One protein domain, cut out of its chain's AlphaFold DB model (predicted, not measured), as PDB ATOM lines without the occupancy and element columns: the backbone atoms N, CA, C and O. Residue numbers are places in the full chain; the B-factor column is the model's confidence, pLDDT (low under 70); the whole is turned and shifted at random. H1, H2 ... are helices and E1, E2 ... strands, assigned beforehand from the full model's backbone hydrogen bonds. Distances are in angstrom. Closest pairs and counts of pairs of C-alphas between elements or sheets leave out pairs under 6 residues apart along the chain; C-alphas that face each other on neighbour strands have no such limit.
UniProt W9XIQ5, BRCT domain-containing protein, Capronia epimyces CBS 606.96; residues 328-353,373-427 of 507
ATOM      1  N   PRO A 328      48.584 -40.937 -36.705       56.34
ATOM      2  CA  PRO A 328      48.341 -40.211 -37.943       56.34
ATOM      3  C   PRO A 328      49.637 -39.499 -38.346       56.34
ATOM      4  O   PRO A 328      50.154 -38.696 -37.572       56.34
ATOM      5  N   SER A 329      50.160 -39.804 -39.537       53.12
ATOM      6  CA  SER A 329      51.244 -39.003 -40.108       53.12
ATOM      7  C   SER A 329      50.725 -37.586 -40.392       53.12
ATOM      8  O   SER A 329      49.509 -37.385 -40.459       53.12
ATOM      9  N   ASN A 330      51.646 -36.619 -40.470       55.19
ATOM     10  CA  ASN A 330      51.442 -35.181 -40.697       55.19
ATOM     11  C   ASN A 330      49.999 -34.768 -41.110       55.19
ATOM     12  O   ASN A 330      49.528 -35.189 -42.171       55.19
ATOM     13  N   PRO A 331      49.296 -33.902 -40.345       55.97
ATOM     14  CA  PRO A 331      47.909 -33.510 -40.630       55.97
ATOM     15  C   PRO A 331      47.687 -32.914 -42.032       55.97
ATOM     16  O   PRO A 331      46.562 -32.967 -42.529       55.97
ATOM     17  N   ALA A 332      48.735 -32.415 -42.696       51.44
ATOM     18  CA  ALA A 332      48.690 -31.934 -44.079       51.44
ATOM     19  C   ALA A 332      48.434 -33.034 -45.137       51.44
ATOM     20  O   ALA A 332      48.114 -32.721 -46.285       51.44
ATOM     21  N   LEU A 333      48.559 -34.317 -44.772       55.34
ATOM     22  CA  LEU A 333      48.332 -35.471 -45.655       55.34
ATOM     23  C   LEU A 333      46.911 -36.046 -45.555       55.34
ATOM     24  O   LEU A 333      46.599 -37.048 -46.198       55.34
ATOM     25  N   ARG A 334      46.023 -35.414 -44.776       55.06
ATOM     26  CA  ARG A 334      44.588 -35.718 -44.789       55.06
ATOM     27  C   ARG A 334      43.912 -34.893 -45.868       55.06
ATOM     28  O   ARG A 334      43.830 -33.674 -45.749       55.06
ATOM     29  N   VAL A 335      43.382 -35.557 -46.889       53.19
ATOM     30  CA  VAL A 335      42.620 -34.875 -47.938       53.19
ATOM     31  C   VAL A 335      41.174 -35.324 -47.937       53.19
ATOM     32  O   VAL A 335      40.855 -36.513 -47.957       53.19
ATOM     33  N   HIS A 336      40.303 -34.318 -47.888       48.88
ATOM     34  CA  HIS A 336      38.875 -34.463 -48.069       48.88
ATOM     35  C   HIS A 336      38.594 -34.561 -49.568       48.88
ATOM     36  O   HIS A 336      38.924 -33.644 -50.318       48.88
ATOM     37  N   ILE A 337      37.997 -35.669 -50.002       51.59
ATOM     38  CA  ILE A 337      37.567 -35.852 -51.388       51.59
ATOM     39  C   ILE A 337      36.122 -35.337 -51.469       51.59
ATOM     40  O   ILE A 337      35.269 -35.862 -50.749       51.59
ATOM     41  N   PRO A 338      35.834 -34.274 -52.239       41.28
ATOM     42  CA  PRO A 338      34.468 -33.791 -52.392       41.28
ATOM     43  C   PRO A 338      33.636 -34.797 -53.204       41.28
ATOM     44  O   PRO A 338      33.902 -35.005 -54.377       41.28
ATOM     45  N   ASP A 339      32.649 -35.385 -52.517       45.06
ATOM     46  CA  ASP A 339      31.592 -36.313 -52.960       45.06
ATOM     47  C   ASP A 339      31.978 -37.645 -53.657       45.06
ATOM     48  O   ASP A 339      32.942 -37.719 -54.412       45.06
ATOM     49  N   PRO A 340      31.226 -38.750 -53.425       44.03
ATOM     50  CA  PRO A 340      30.076 -38.905 -52.533       44.03
ATOM     51  C   PRO A 340      30.502 -39.540 -51.201       44.03
ATOM     52  O   PRO A 340      30.960 -40.670 -51.194       44.03
ATOM     53  N   TRP A 341      30.338 -38.872 -50.058       48.31
ATOM     54  CA  TRP A 341      30.402 -39.457 -48.691       48.31
ATOM     55  C   TRP A 341      31.629 -40.336 -48.317       48.31
ATOM     56  O   TRP A 341      31.503 -41.340 -47.611       48.31
ATOM     57  N   ALA A 342      32.839 -39.960 -48.745       41.66
ATOM     58  CA  ALA A 342      34.098 -40.562 -48.283       41.66
ATOM     59  C   ALA A 342      34.912 -39.554 -47.457       41.66
ATOM     60  O   ALA A 342      35.408 -38.567 -47.991       41.66
ATOM     61  N   GLN A 343      35.059 -39.796 -46.152       54.69
ATOM     62  CA  GLN A 343      35.604 -38.838 -45.173       54.69
ATOM     63  C   GLN A 343      37.136 -38.858 -45.014       54.69
ATOM     64  O   GLN A 343      37.652 -38.327 -44.031       54.69
ATOM     65  N   GLY A 344      37.883 -39.427 -45.958       59.88
ATOM     66  CA  GLY A 344      39.323 -39.185 -46.019       59.88
ATOM     67  C   GLY A 344      40.147 -40.338 -46.568       59.88
ATOM     68  O   GLY A 344      39.912 -41.513 -46.279       59.88
ATOM     69  N   LEU A 345      41.161 -39.958 -47.336       67.94
ATOM     70  CA  LEU A 345      42.319 -40.790 -47.622       67.94
ATOM     71  C   LEU A 345      43.391 -40.444 -46.580       67.94
ATOM     72  O   LEU A 345      43.708 -39.263 -46.405       67.94
ATOM     73  N   GLN A 346      43.900 -41.439 -45.846       77.25
ATOM     74  CA  GLN A 346      44.828 -41.194 -44.740       77.25
ATOM     75  C   GLN A 346      46.042 -42.125 -44.790       77.25
ATOM     76  O   GLN A 346      45.913 -43.351 -44.826       77.25
ATOM     77  N   LEU A 347      47.226 -41.511 -44.732       74.81
ATOM     78  CA  LEU A 347      48.508 -42.183 -44.548       74.81
ATOM     79  C   LEU A 347      48.868 -42.213 -43.055       74.81
ATOM     80  O   LEU A 347      48.790 -41.200 -42.350       74.81
ATOM     81  N   PHE A 348      49.261 -43.378 -42.562       74.75
ATOM     82  CA  PHE A 348      49.674 -43.601 -41.181       74.75
ATOM     83  C   PHE A 348      51.166 -43.901 -41.138       74.75
ATOM     84  O   PHE A 348      51.671 -44.635 -41.986       74.75
ATOM     85  N   GLU A 349      51.841 -43.338 -40.139       79.38
ATOM     86  CA  GLU A 349      53.256 -43.580 -39.869       79.38
ATOM     87  C   GLU A 349      53.362 -44.316 -38.532       79.38
ATOM     88  O   GLU A 349      52.792 -43.920 -37.510       79.38
ATOM     89  N   HIS A 350      54.069 -45.430 -38.568       70.31
ATOM     90  CA  HIS A 350      54.429 -46.238 -37.426       70.31
ATOM     91  C   HIS A 350      55.915 -46.035 -37.143       70.31
ATOM     92  O   HIS A 350      56.776 -46.541 -37.869       70.31
ATOM     93  N   ASP A 351      56.201 -45.312 -36.061       70.81
ATOM     94  CA  ASP A 351      57.550 -45.201 -35.526       70.81
ATOM     95  C   ASP A 351      57.745 -46.229 -34.394       70.81
ATOM     96  O   ASP A 351      57.209 -46.046 -33.291       70.81
ATOM     97  N   PRO A 352      58.515 -47.313 -34.621       60.66
ATOM     98  CA  PRO A 352      58.770 -48.320 -33.594       60.66
ATOM     99  C   PRO A 352      59.573 -47.773 -32.400       60.66
ATOM    100  O   PRO A 352      59.650 -48.438 -31.366       60.66
ATOM    101  N   ALA A 353      60.171 -46.576 -32.499       60.47
ATOM    102  CA  ALA A 353      60.872 -45.937 -31.387       60.47
ATOM    103  C   ALA A 353      59.928 -45.446 -30.280       60.47
ATOM    104  O   ALA A 353      60.335 -45.392 -29.123       60.47
ATOM    105  N   LYS A 373      61.021 -46.605 -40.582       79.06
ATOM    106  CA  LYS A 373      59.647 -46.153 -40.373       79.06
ATOM    107  C   LYS A 373      58.725 -47.023 -41.217       79.06
ATOM    108  O   LYS A 373      58.978 -47.229 -42.401       79.06
ATOM    109  N   SER A 374      57.683 -47.546 -40.591       84.38
ATOM    110  CA  SER A 374      56.682 -48.373 -41.255       84.38
ATOM    111  C   SER A 374      55.461 -47.518 -41.570       84.38
ATOM    112  O   SER A 374      55.084 -46.658 -40.778       84.38
ATOM    113  N   TYR A 375      54.843 -47.728 -42.724       87.44
ATOM    114  CA  TYR A 375      53.703 -46.944 -43.186       87.44
ATOM    115  C   TYR A 375      52.510 -47.849 -43.492       87.44
ATOM    116  O   TYR A 375      52.658 -49.034 -43.793       87.44
ATOM    117  N   ALA A 376      51.309 -47.282 -43.394       87.06
ATOM    118  CA  ALA A 376      50.062 -47.930 -43.786       87.06
ATOM    119  C   ALA A 376      49.142 -46.910 -44.463       87.06
ATOM    120  O   ALA A 376      49.101 -45.744 -44.063       87.06
ATOM    121  N   CYS A 377      48.374 -47.337 -45.463       87.19
ATOM    122  CA  CYS A 377      47.429 -46.467 -46.162       87.19
ATOM    123  C   CYS A 377      46.034 -47.090 -46.138       87.19
ATOM    124  O   CYS A 377      45.849 -48.229 -46.573       87.19
ATOM    125  N   TYR A 378      45.052 -46.330 -45.655       83.94
ATOM    126  CA  TYR A 378      43.655 -46.750 -45.610       83.94
ATOM    127  C   TYR A 378      42.763 -45.718 -46.298       83.94
ATOM    128  O   TYR A 378      42.949 -44.505 -46.167       83.94
ATOM    129  N   PHE A 379      41.749 -46.224 -46.987       85.31
ATOM    130  CA  PHE A 379      40.629 -45.463 -47.508       85.31
ATOM    131  C   PHE A 379      39.404 -45.712 -46.631       85.31
ATOM    132  O   PHE A 379      39.006 -46.860 -46.421       85.31
ATOM    133  N   ILE A 380      38.811 -44.640 -46.101       83.31
ATOM    134  CA  ILE A 380      37.649 -44.731 -45.215       83.31
ATOM    135  C   ILE A 380      36.457 -44.044 -45.871       83.31
ATOM    136  O   ILE A 380      36.463 -42.850 -46.175       83.31
ATOM    137  N   TYR A 381      35.406 -44.829 -46.041       75.38
ATOM    138  CA  TYR A 381      34.158 -44.448 -46.659       75.38
ATOM    139  C   TYR A 381      33.018 -44.543 -45.644       75.38
ATOM    140  O   TYR A 381      32.816 -45.601 -45.047       75.38
ATOM    141  N   THR A 382      32.264 -43.462 -45.439       71.12
ATOM    142  CA  THR A 382      31.233 -43.416 -44.392       71.12
ATOM    143  C   THR A 382      29.936 -42.849 -44.958       71.12
ATOM    144  O   THR A 382      29.826 -41.649 -45.192       71.12
ATOM    145  N   ARG A 383      28.925 -43.709 -45.114       64.38
ATOM    146  CA  ARG A 383      27.532 -43.345 -45.421       64.38
ATOM    147  C   ARG A 383      26.656 -43.458 -44.170       64.38
ATOM    148  O   ARG A 383      26.990 -44.215 -43.256       64.38
ATOM    149  N   PRO A 384      25.506 -42.761 -44.112       57.47
ATOM    150  CA  PRO A 384      24.504 -43.018 -43.082       57.47
ATOM    151  C   PRO A 384      24.161 -44.516 -43.024       57.47
ATOM    152  O   PRO A 384      23.640 -45.074 -43.982       57.47
ATOM    153  N   GLY A 385      24.507 -45.175 -41.914       65.50
ATOM    154  CA  GLY A 385      24.255 -46.606 -41.696       65.50
ATOM    155  C   GLY A 385      25.315 -47.577 -42.235       65.50
ATOM    156  O   GLY A 385      25.226 -48.761 -41.929       65.50
ATOM    157  N   GLN A 386      26.332 -47.122 -42.975       64.12
ATOM    158  CA  GLN A 386      27.388 -47.996 -43.504       64.12
ATOM    159  C   GLN A 386      28.771 -47.345 -43.417       64.12
ATOM    160  O   GLN A 386      28.984 -46.223 -43.869       64.12
ATOM    161  N   ARG A 387      29.745 -48.088 -42.885       75.94
ATOM    162  CA  ARG A 387      31.160 -47.708 -42.887       75.94
ATOM    163  C   ARG A 387      31.955 -48.774 -43.623       75.94
ATOM    164  O   ARG A 387      31.931 -49.934 -43.231       75.94
ATOM    165  N   HIS A 388      32.684 -48.366 -44.650       77.62
ATOM    166  CA  HIS A 388      33.578 -49.222 -45.411       77.62
ATOM    167  C   HIS A 388      35.017 -48.723 -45.243       77.62
ATOM    168  O   HIS A 388      35.305 -47.543 -45.431       77.62
ATOM    169  N   VAL A 389      35.919 -49.615 -44.838       84.06
ATOM    170  CA  VAL A 389      37.349 -49.324 -44.691       84.06
ATOM    171  C   VAL A 389      38.093 -50.253 -45.637       84.06
ATOM    172  O   VAL A 389      38.023 -51.467 -45.477       84.06
ATOM    173  N   GLN A 390      38.795 -49.683 -46.612       85.75
ATOM    174  CA  GLN A 390      39.625 -50.419 -47.558       85.75
ATOM    175  C   GLN A 390      41.098 -50.156 -47.245       85.75
ATOM    176  O   GLN A 390      41.525 -49.007 -47.136       85.75
ATOM    177  N   MET A 391      41.884 -51.216 -47.098       89.62
ATOM    178  CA  MET A 391      43.332 -51.114 -46.928       89.62
ATOM    179  C   MET A 391      43.993 -51.022 -48.306       89.62
ATOM    180  O   MET A 391      43.779 -51.890 -49.146       89.62
ATOM    181  N   LEU A 392      44.757 -49.956 -48.540       89.88
ATOM    182  CA  LEU A 392      45.473 -49.717 -49.798       89.88
ATOM    183  C   LEU A 392      46.938 -50.144 -49.705       89.88
ATOM    184  O   LEU A 392      47.481 -50.669 -50.669       89.88
ATOM    185  N   ALA A 393      47.558 -49.944 -48.541       90.88
ATOM    186  CA  ALA A 393      48.887 -50.455 -48.233       90.88
ATOM    187  C   ALA A 393      48.874 -51.068 -46.823       90.88
ATOM    188  O   ALA A 393      48.410 -50.397 -45.891       90.88
ATOM    189  N   PRO A 394      49.340 -52.320 -46.653       87.56
ATOM    190  CA  PRO A 394      49.334 -52.999 -45.365       87.56
ATOM    191  C   PRO A 394      50.296 -52.341 -44.364       87.56
ATOM    192  O   PRO A 394      51.281 -51.719 -44.774       87.56
ATOM    193  N   PRO A 395      50.043 -52.479 -43.049       84.31
ATOM    194  CA  PRO A 395      50.974 -52.015 -42.025       84.31
ATOM    195  C   PRO A 395      52.309 -52.753 -42.160       84.31
ATOM    196  O   PRO A 395      52.330 -53.976 -42.256       84.31
ATOM    197  N   GLY A 396      53.420 -52.013 -42.179       84.81
ATOM    198  CA  GLY A 396      54.746 -52.565 -42.498       84.81
ATOM    199  C   GLY A 396      55.322 -52.070 -43.823       84.81
ATOM    200  O   GLY A 396      56.485 -52.334 -44.105       84.81
ATOM    201  N   SER A 397      54.535 -51.354 -44.630       88.44
ATOM    202  CA  SER A 397      54.962 -50.898 -45.954       88.44
ATOM    203  C   SER A 397      56.013 -49.790 -45.878       88.44
ATOM    204  O   SER A 397      56.047 -49.010 -44.923       88.44
ATOM    205  N   THR A 398      56.842 -49.674 -46.916       91.06
ATOM    206  CA  THR A 398      57.719 -48.510 -47.095       91.06
ATOM    207  C   THR A 398      56.896 -47.258 -47.403       91.06
ATOM    208  O   THR A 398      55.757 -47.345 -47.876       91.06
ATOM    209  N   PHE A 399      57.473 -46.082 -47.131       87.06
ATOM    210  CA  PHE A 399      56.828 -44.805 -47.439       87.06
ATOM    211  C   PHE A 399      56.462 -44.721 -48.918       87.06
ATOM    212  O   PHE A 399      55.308 -44.453 -49.233       87.06
ATOM    213  N   ASP A 400      57.415 -45.025 -49.800       90.25
ATOM    214  CA  ASP A 400      57.243 -44.896 -51.248       90.25
ATOM    215  C   ASP A 400      56.101 -45.776 -51.754       90.25
ATOM    216  O   ASP A 400      55.234 -45.310 -52.487       90.25
ATOM    217  N   PHE A 401      56.011 -47.018 -51.268       89.88
ATOM    218  CA  PHE A 401      54.920 -47.917 -51.632       89.88
ATOM    219  C   PHE A 401      53.558 -47.403 -51.143       89.88
ATOM    220  O   PHE A 401      52.585 -47.362 -51.901       89.88
ATOM    221  N   ALA A 402      53.473 -46.984 -49.877       89.31
ATOM    222  CA  ALA A 402      52.229 -46.470 -49.311       89.31
ATOM    223  C   ALA A 402      51.805 -45.141 -49.966       89.31
ATOM    224  O   ALA A 402      50.610 -44.902 -50.162       89.31
ATOM    225  N   TRP A 403      52.773 -44.307 -50.344       89.38
ATOM    226  CA  TRP A 403      52.571 -43.039 -51.036       89.38
ATOM    227  C   TRP A 403      52.162 -43.228 -52.500       89.38
ATOM    228  O   TRP A 403      51.260 -42.545 -52.981       89.38
ATOM    229  N   ASP A 404      52.734 -44.200 -53.202       92.56
ATOM    230  CA  ASP A 404      52.332 -44.546 -54.565       92.56
ATOM    231  C   ASP A 404      50.906 -45.083 -54.616       92.56
ATOM    232  O   ASP A 404      50.113 -44.666 -55.466       92.56
ATOM    233  N   MET A 405      50.543 -45.957 -53.676       88.81
ATOM    234  CA  MET A 405      49.170 -46.451 -53.554       88.81
ATOM    235  C   MET A 405      48.192 -45.322 -53.221       88.81
ATOM    236  O   MET A 405      47.098 -45.265 -53.788       88.81
ATOM    237  N   PHE A 406      48.606 -44.378 -52.374       89.94
ATOM    238  CA  PHE A 406      47.850 -43.164 -52.084       89.94
ATOM    239  C   PHE A 406      47.636 -42.311 -53.348       89.94
ATOM    240  O   PHE A 406      46.493 -41.981 -53.672       89.94
ATOM    241  N   ARG A 407      48.699 -41.999 -54.105       89.50
ATOM    242  CA  ARG A 407      48.625 -41.176 -55.329       89.50
ATOM    243  C   ARG A 407      47.779 -41.836 -56.415       89.50
ATOM    244  O   ARG A 407      46.908 -41.181 -56.986       89.50
ATOM    245  N   LYS A 408      47.966 -43.139 -56.654       90.81
ATOM    246  CA  LYS A 408      47.166 -43.916 -57.619       90.81
ATOM    247  C   LYS A 408      45.684 -43.899 -57.259       90.81
ATOM    248  O   LYS A 408      44.839 -43.676 -58.126       90.81
ATOM    249  N   PHE A 409      45.360 -44.102 -55.981       87.81
ATOM    250  CA  PHE A 409      43.975 -44.073 -55.522       87.81
ATOM    251  C   PHE A 409      43.365 -42.668 -55.625       87.81
ATOM    252  O   PHE A 409      42.227 -42.529 -56.074       87.81
ATOM    253  N   PHE A 410      44.126 -41.628 -55.267       86.00
ATOM    254  CA  PHE A 410      43.708 -40.232 -55.397       86.00
ATOM    255  C   PHE A 410      43.416 -39.864 -56.856       86.00
ATOM    256  O   PHE A 410      42.303 -39.432 -57.153       86.00
ATOM    257  N   LYS A 411      44.349 -40.133 -57.779       87.88
ATOM    258  CA  LYS A 411      44.175 -39.873 -59.215       87.88
ATOM    259  C   LYS A 411      42.958 -40.601 -59.779       87.88
ATOM    260  O   LYS A 411      42.160 -40.005 -60.492       87.88
ATOM    261  N   ARG A 412      42.754 -41.871 -59.405       85.12
ATOM    262  CA  ARG A 412      41.591 -42.661 -59.844       85.12
ATOM    263  C   ARG A 412      40.258 -42.079 -59.365       85.12
ATOM    264  O   ARG A 412      39.253 -42.244 -60.048       85.12
ATOM    265  N   ARG A 413      40.222 -41.462 -58.179       82.19
ATOM    266  CA  ARG A 413      38.994 -40.904 -57.591       82.19
ATOM    267  C   ARG A 413      38.721 -39.466 -58.013       82.19
ATOM    268  O   ARG A 413      37.566 -39.129 -58.222       82.19
ATOM    269  N   VAL A 414      39.758 -38.639 -58.089       82.50
ATOM    270  CA  VAL A 414      39.649 -37.190 -58.317       82.50
ATOM    271  C   VAL A 414      39.887 -36.828 -59.785       82.50
ATOM    272  O   VAL A 414      39.479 -35.761 -60.224       82.50
ATOM    273  N   GLY A 415      40.538 -37.699 -60.559       82.94
ATOM    274  CA  GLY A 415      40.904 -37.430 -61.953       82.94
ATOM    275  C   GLY A 415      42.077 -36.457 -62.113       82.94
ATOM    276  O   GLY A 415      42.420 -36.102 -63.234       82.94
ATOM    277  N   VAL A 416      42.702 -36.031 -61.010       85.88
ATOM    278  CA  VAL A 416      43.813 -35.071 -60.989       85.88
ATOM    279  C   VAL A 416      44.988 -35.678 -60.233       85.88
ATOM    280  O   VAL A 416      44.798 -36.381 -59.236       85.88
ATOM    281  N   ASP A 417      46.201 -35.408 -60.705       88.62
ATOM    282  CA  ASP A 417      47.419 -35.784 -59.997       88.62
ATOM    283  C   ASP A 417      47.572 -35.001 -58.687       88.62
ATOM    284  O   ASP A 417      47.082 -33.885 -58.516       88.62
ATOM    285  N   TRP A 418      48.234 -35.616 -57.708       82.12
ATOM    286  CA  TRP A 418      48.338 -35.045 -56.365       82.12
ATOM    287  C   TRP A 418      49.039 -33.679 -56.336       82.12
ATOM    288  O   TRP A 418      48.636 -32.795 -55.582       82.12
ATOM    289  N   GLU A 419      50.075 -33.505 -57.155       86.88
ATOM    290  CA  GLU A 419      50.873 -32.275 -57.234       86.88
ATOM    291  C   GLU A 419      50.070 -31.121 -57.857       86.88
ATOM    292  O   GLU A 419      50.163 -29.978 -57.412       86.88
ATOM    293  N   ASP A 420      49.154 -31.438 -58.772       83.69
ATOM    294  CA  ASP A 420      48.322 -30.465 -59.483       83.69
ATOM    295  C   ASP A 420      47.059 -30.044 -58.723       83.69
ATOM    296  O   ASP A 420      46.270 -29.224 -59.209       83.69
ATOM    297  N   ARG A 421      46.845 -30.557 -57.506       80.25
ATOM    298  CA  ARG A 421      45.626 -30.300 -56.715       80.25
ATOM    299  C   ARG A 421      45.362 -28.810 -56.481       80.25
ATOM    300  O   ARG A 421      44.213 -28.370 -56.464       80.25
ATOM    301  N   GLU A 422      46.417 -28.021 -56.285       74.56
ATOM    302  CA  GLU A 422      46.293 -26.585 -56.027       74.56
ATOM    303  C   GLU A 422      45.971 -25.811 -57.300       74.56
ATOM    304  O   GLU A 422      45.199 -24.851 -57.265       74.56
ATOM    305  N   SER A 423      46.524 -26.254 -58.425       73.00
ATOM    306  CA  SER A 423      46.243 -25.713 -59.751       73.00
ATOM    307  C   SER A 423      44.798 -26.008 -60.157       73.00
ATOM    308  O   SER A 423      44.085 -25.101 -60.584       73.00
ATOM    309  N   ALA A 424      44.316 -27.235 -59.932       67.88
ATOM    310  CA  ALA A 424      42.923 -27.615 -60.173       67.88
ATOM    311  C   ALA A 424      41.943 -26.815 -59.299       67.88
ATOM    312  O   ALA A 424      40.941 -26.302 -59.798       67.88
ATOM    313  N   LYS A 425      42.269 -26.614 -58.015       70.25
ATOM    314  CA  LYS A 425      41.472 -25.770 -57.112       70.25
ATOM    315  C   LYS A 425      41.382 -24.321 -57.604       70.25
ATOM    316  O   LYS A 425      40.307 -23.729 -57.541       70.25
ATOM    317  N   ARG A 426      42.485 -23.756 -58.107       69.12
ATOM    318  CA  ARG A 426      42.512 -22.392 -58.666       69.12
ATOM    319  C   ARG A 426      41.713 -22.276 -59.964       69.12
ATOM    320  O   ARG A 426      40.981 -21.304 -60.116       69.12
ATOM    321  N   ARG A 427      41.790 -23.265 -60.864       67.62
ATOM    322  CA  ARG A 427      40.999 -23.282 -62.113       67.62
ATOM    323  C   ARG A 427      39.493 -23.292 -61.838       67.62
ATOM    324  O   ARG A 427      38.769 -22.528 -62.463       67.62
TER     325      ARG A 427
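AT A GLANCE: This is residues 328 to 353 and 373 to 427 of the 507 residues of the protein "BRCT domain-containing protein" of Capronia epimyces CBS 606.96 (UniProt W9XIQ5). A twisted sheet of three strands has one long helix, H1, packed on one of its faces, running along the strands; the other face has no named helix on it. The short helix H2 at the end of the printed part is off the sheet, and a stretch with no named element, residues 328 to 343, comes before the first strand. The printed part has 81 residues with three named strands and two named helices, in the order E1, E2, E3, H1, H2, and the sheet order is E1, E2, E3, antiparallel throughout. The class is mixed, helices and strands, and the whole is compact, with a radius of gyration of the C-alphas of 13.2 A and spans of 42 by 35 by 20 A.

HOW THE PARTS SIT: Strand E1, residues 344 to 350, is an edge strand and the antiparallel neighbour of the inner strand E2, residues 374 to 383, at 154 degrees between their directions. Across this pair, N 348 and O 376 are 2.8 A apart and N 350 and O 374 are 2.7 A apart, within hydrogen-bond range. E2 and the other edge strand E3, residues 386 to 397, form a hairpin, antiparallel at 172 degrees; N 379 and O 390 are within hydrogen-bond range at 2.8 A, as are N 388 and O 381 at 2.8 A. E3 bends by 57 degrees at residue 392. Helix H1, residues 399 to 414, is on the sheet at a height over the sheet of 9.0 A, in two layers, a helix on one face of a sheet. It lies over E2, with 11 of its 16 C-alphas falling on E2, but only just over E2 alone, as 2 fall on E3. On the local plane it stands at 0 degrees to E2, along the strands. The closest C-alphas of E3 and H1 are those of Ala 393 and Ala 402, 5.3 A apart; those of E2 and H1 are Tyr 375 and Phe 399, 5.7 A apart. Helix H2, residues 421 to 427, is not on the sheet and is apart from H1. In H1 and H2 every O i to N i+4 pair is within hydrogen-bond range.

IN THESE COORDINATES: E1 begins at C-alpha 344, (39.323, -39.185, -46.019), and is 18.8 A long. E2 is 29.9 A long and E3 27.8 A. H1 begins at C-alpha 399, (56.828, -44.805, -47.439), and is 21.7 A long. H2, 10.0 A long, ends at C-alpha 427, (40.999, -23.282, -62.113).

THE WHOLE: The C-alphas of Ala 353 and Arg 427 are the two farthest apart, at 43.0 A. Residues 354 to 372 are not printed, and C-alphas 353 and 373 are 9.1 A apart across the cut. The links E2 to E3 and E3 to H1 are tight, and H1 to H2 is short. The mean pLDDT of the printed part is 74.5, with values under 70 at residues 328 to 345, 352 to 353, 383 to 386, 424 and 426 to 427.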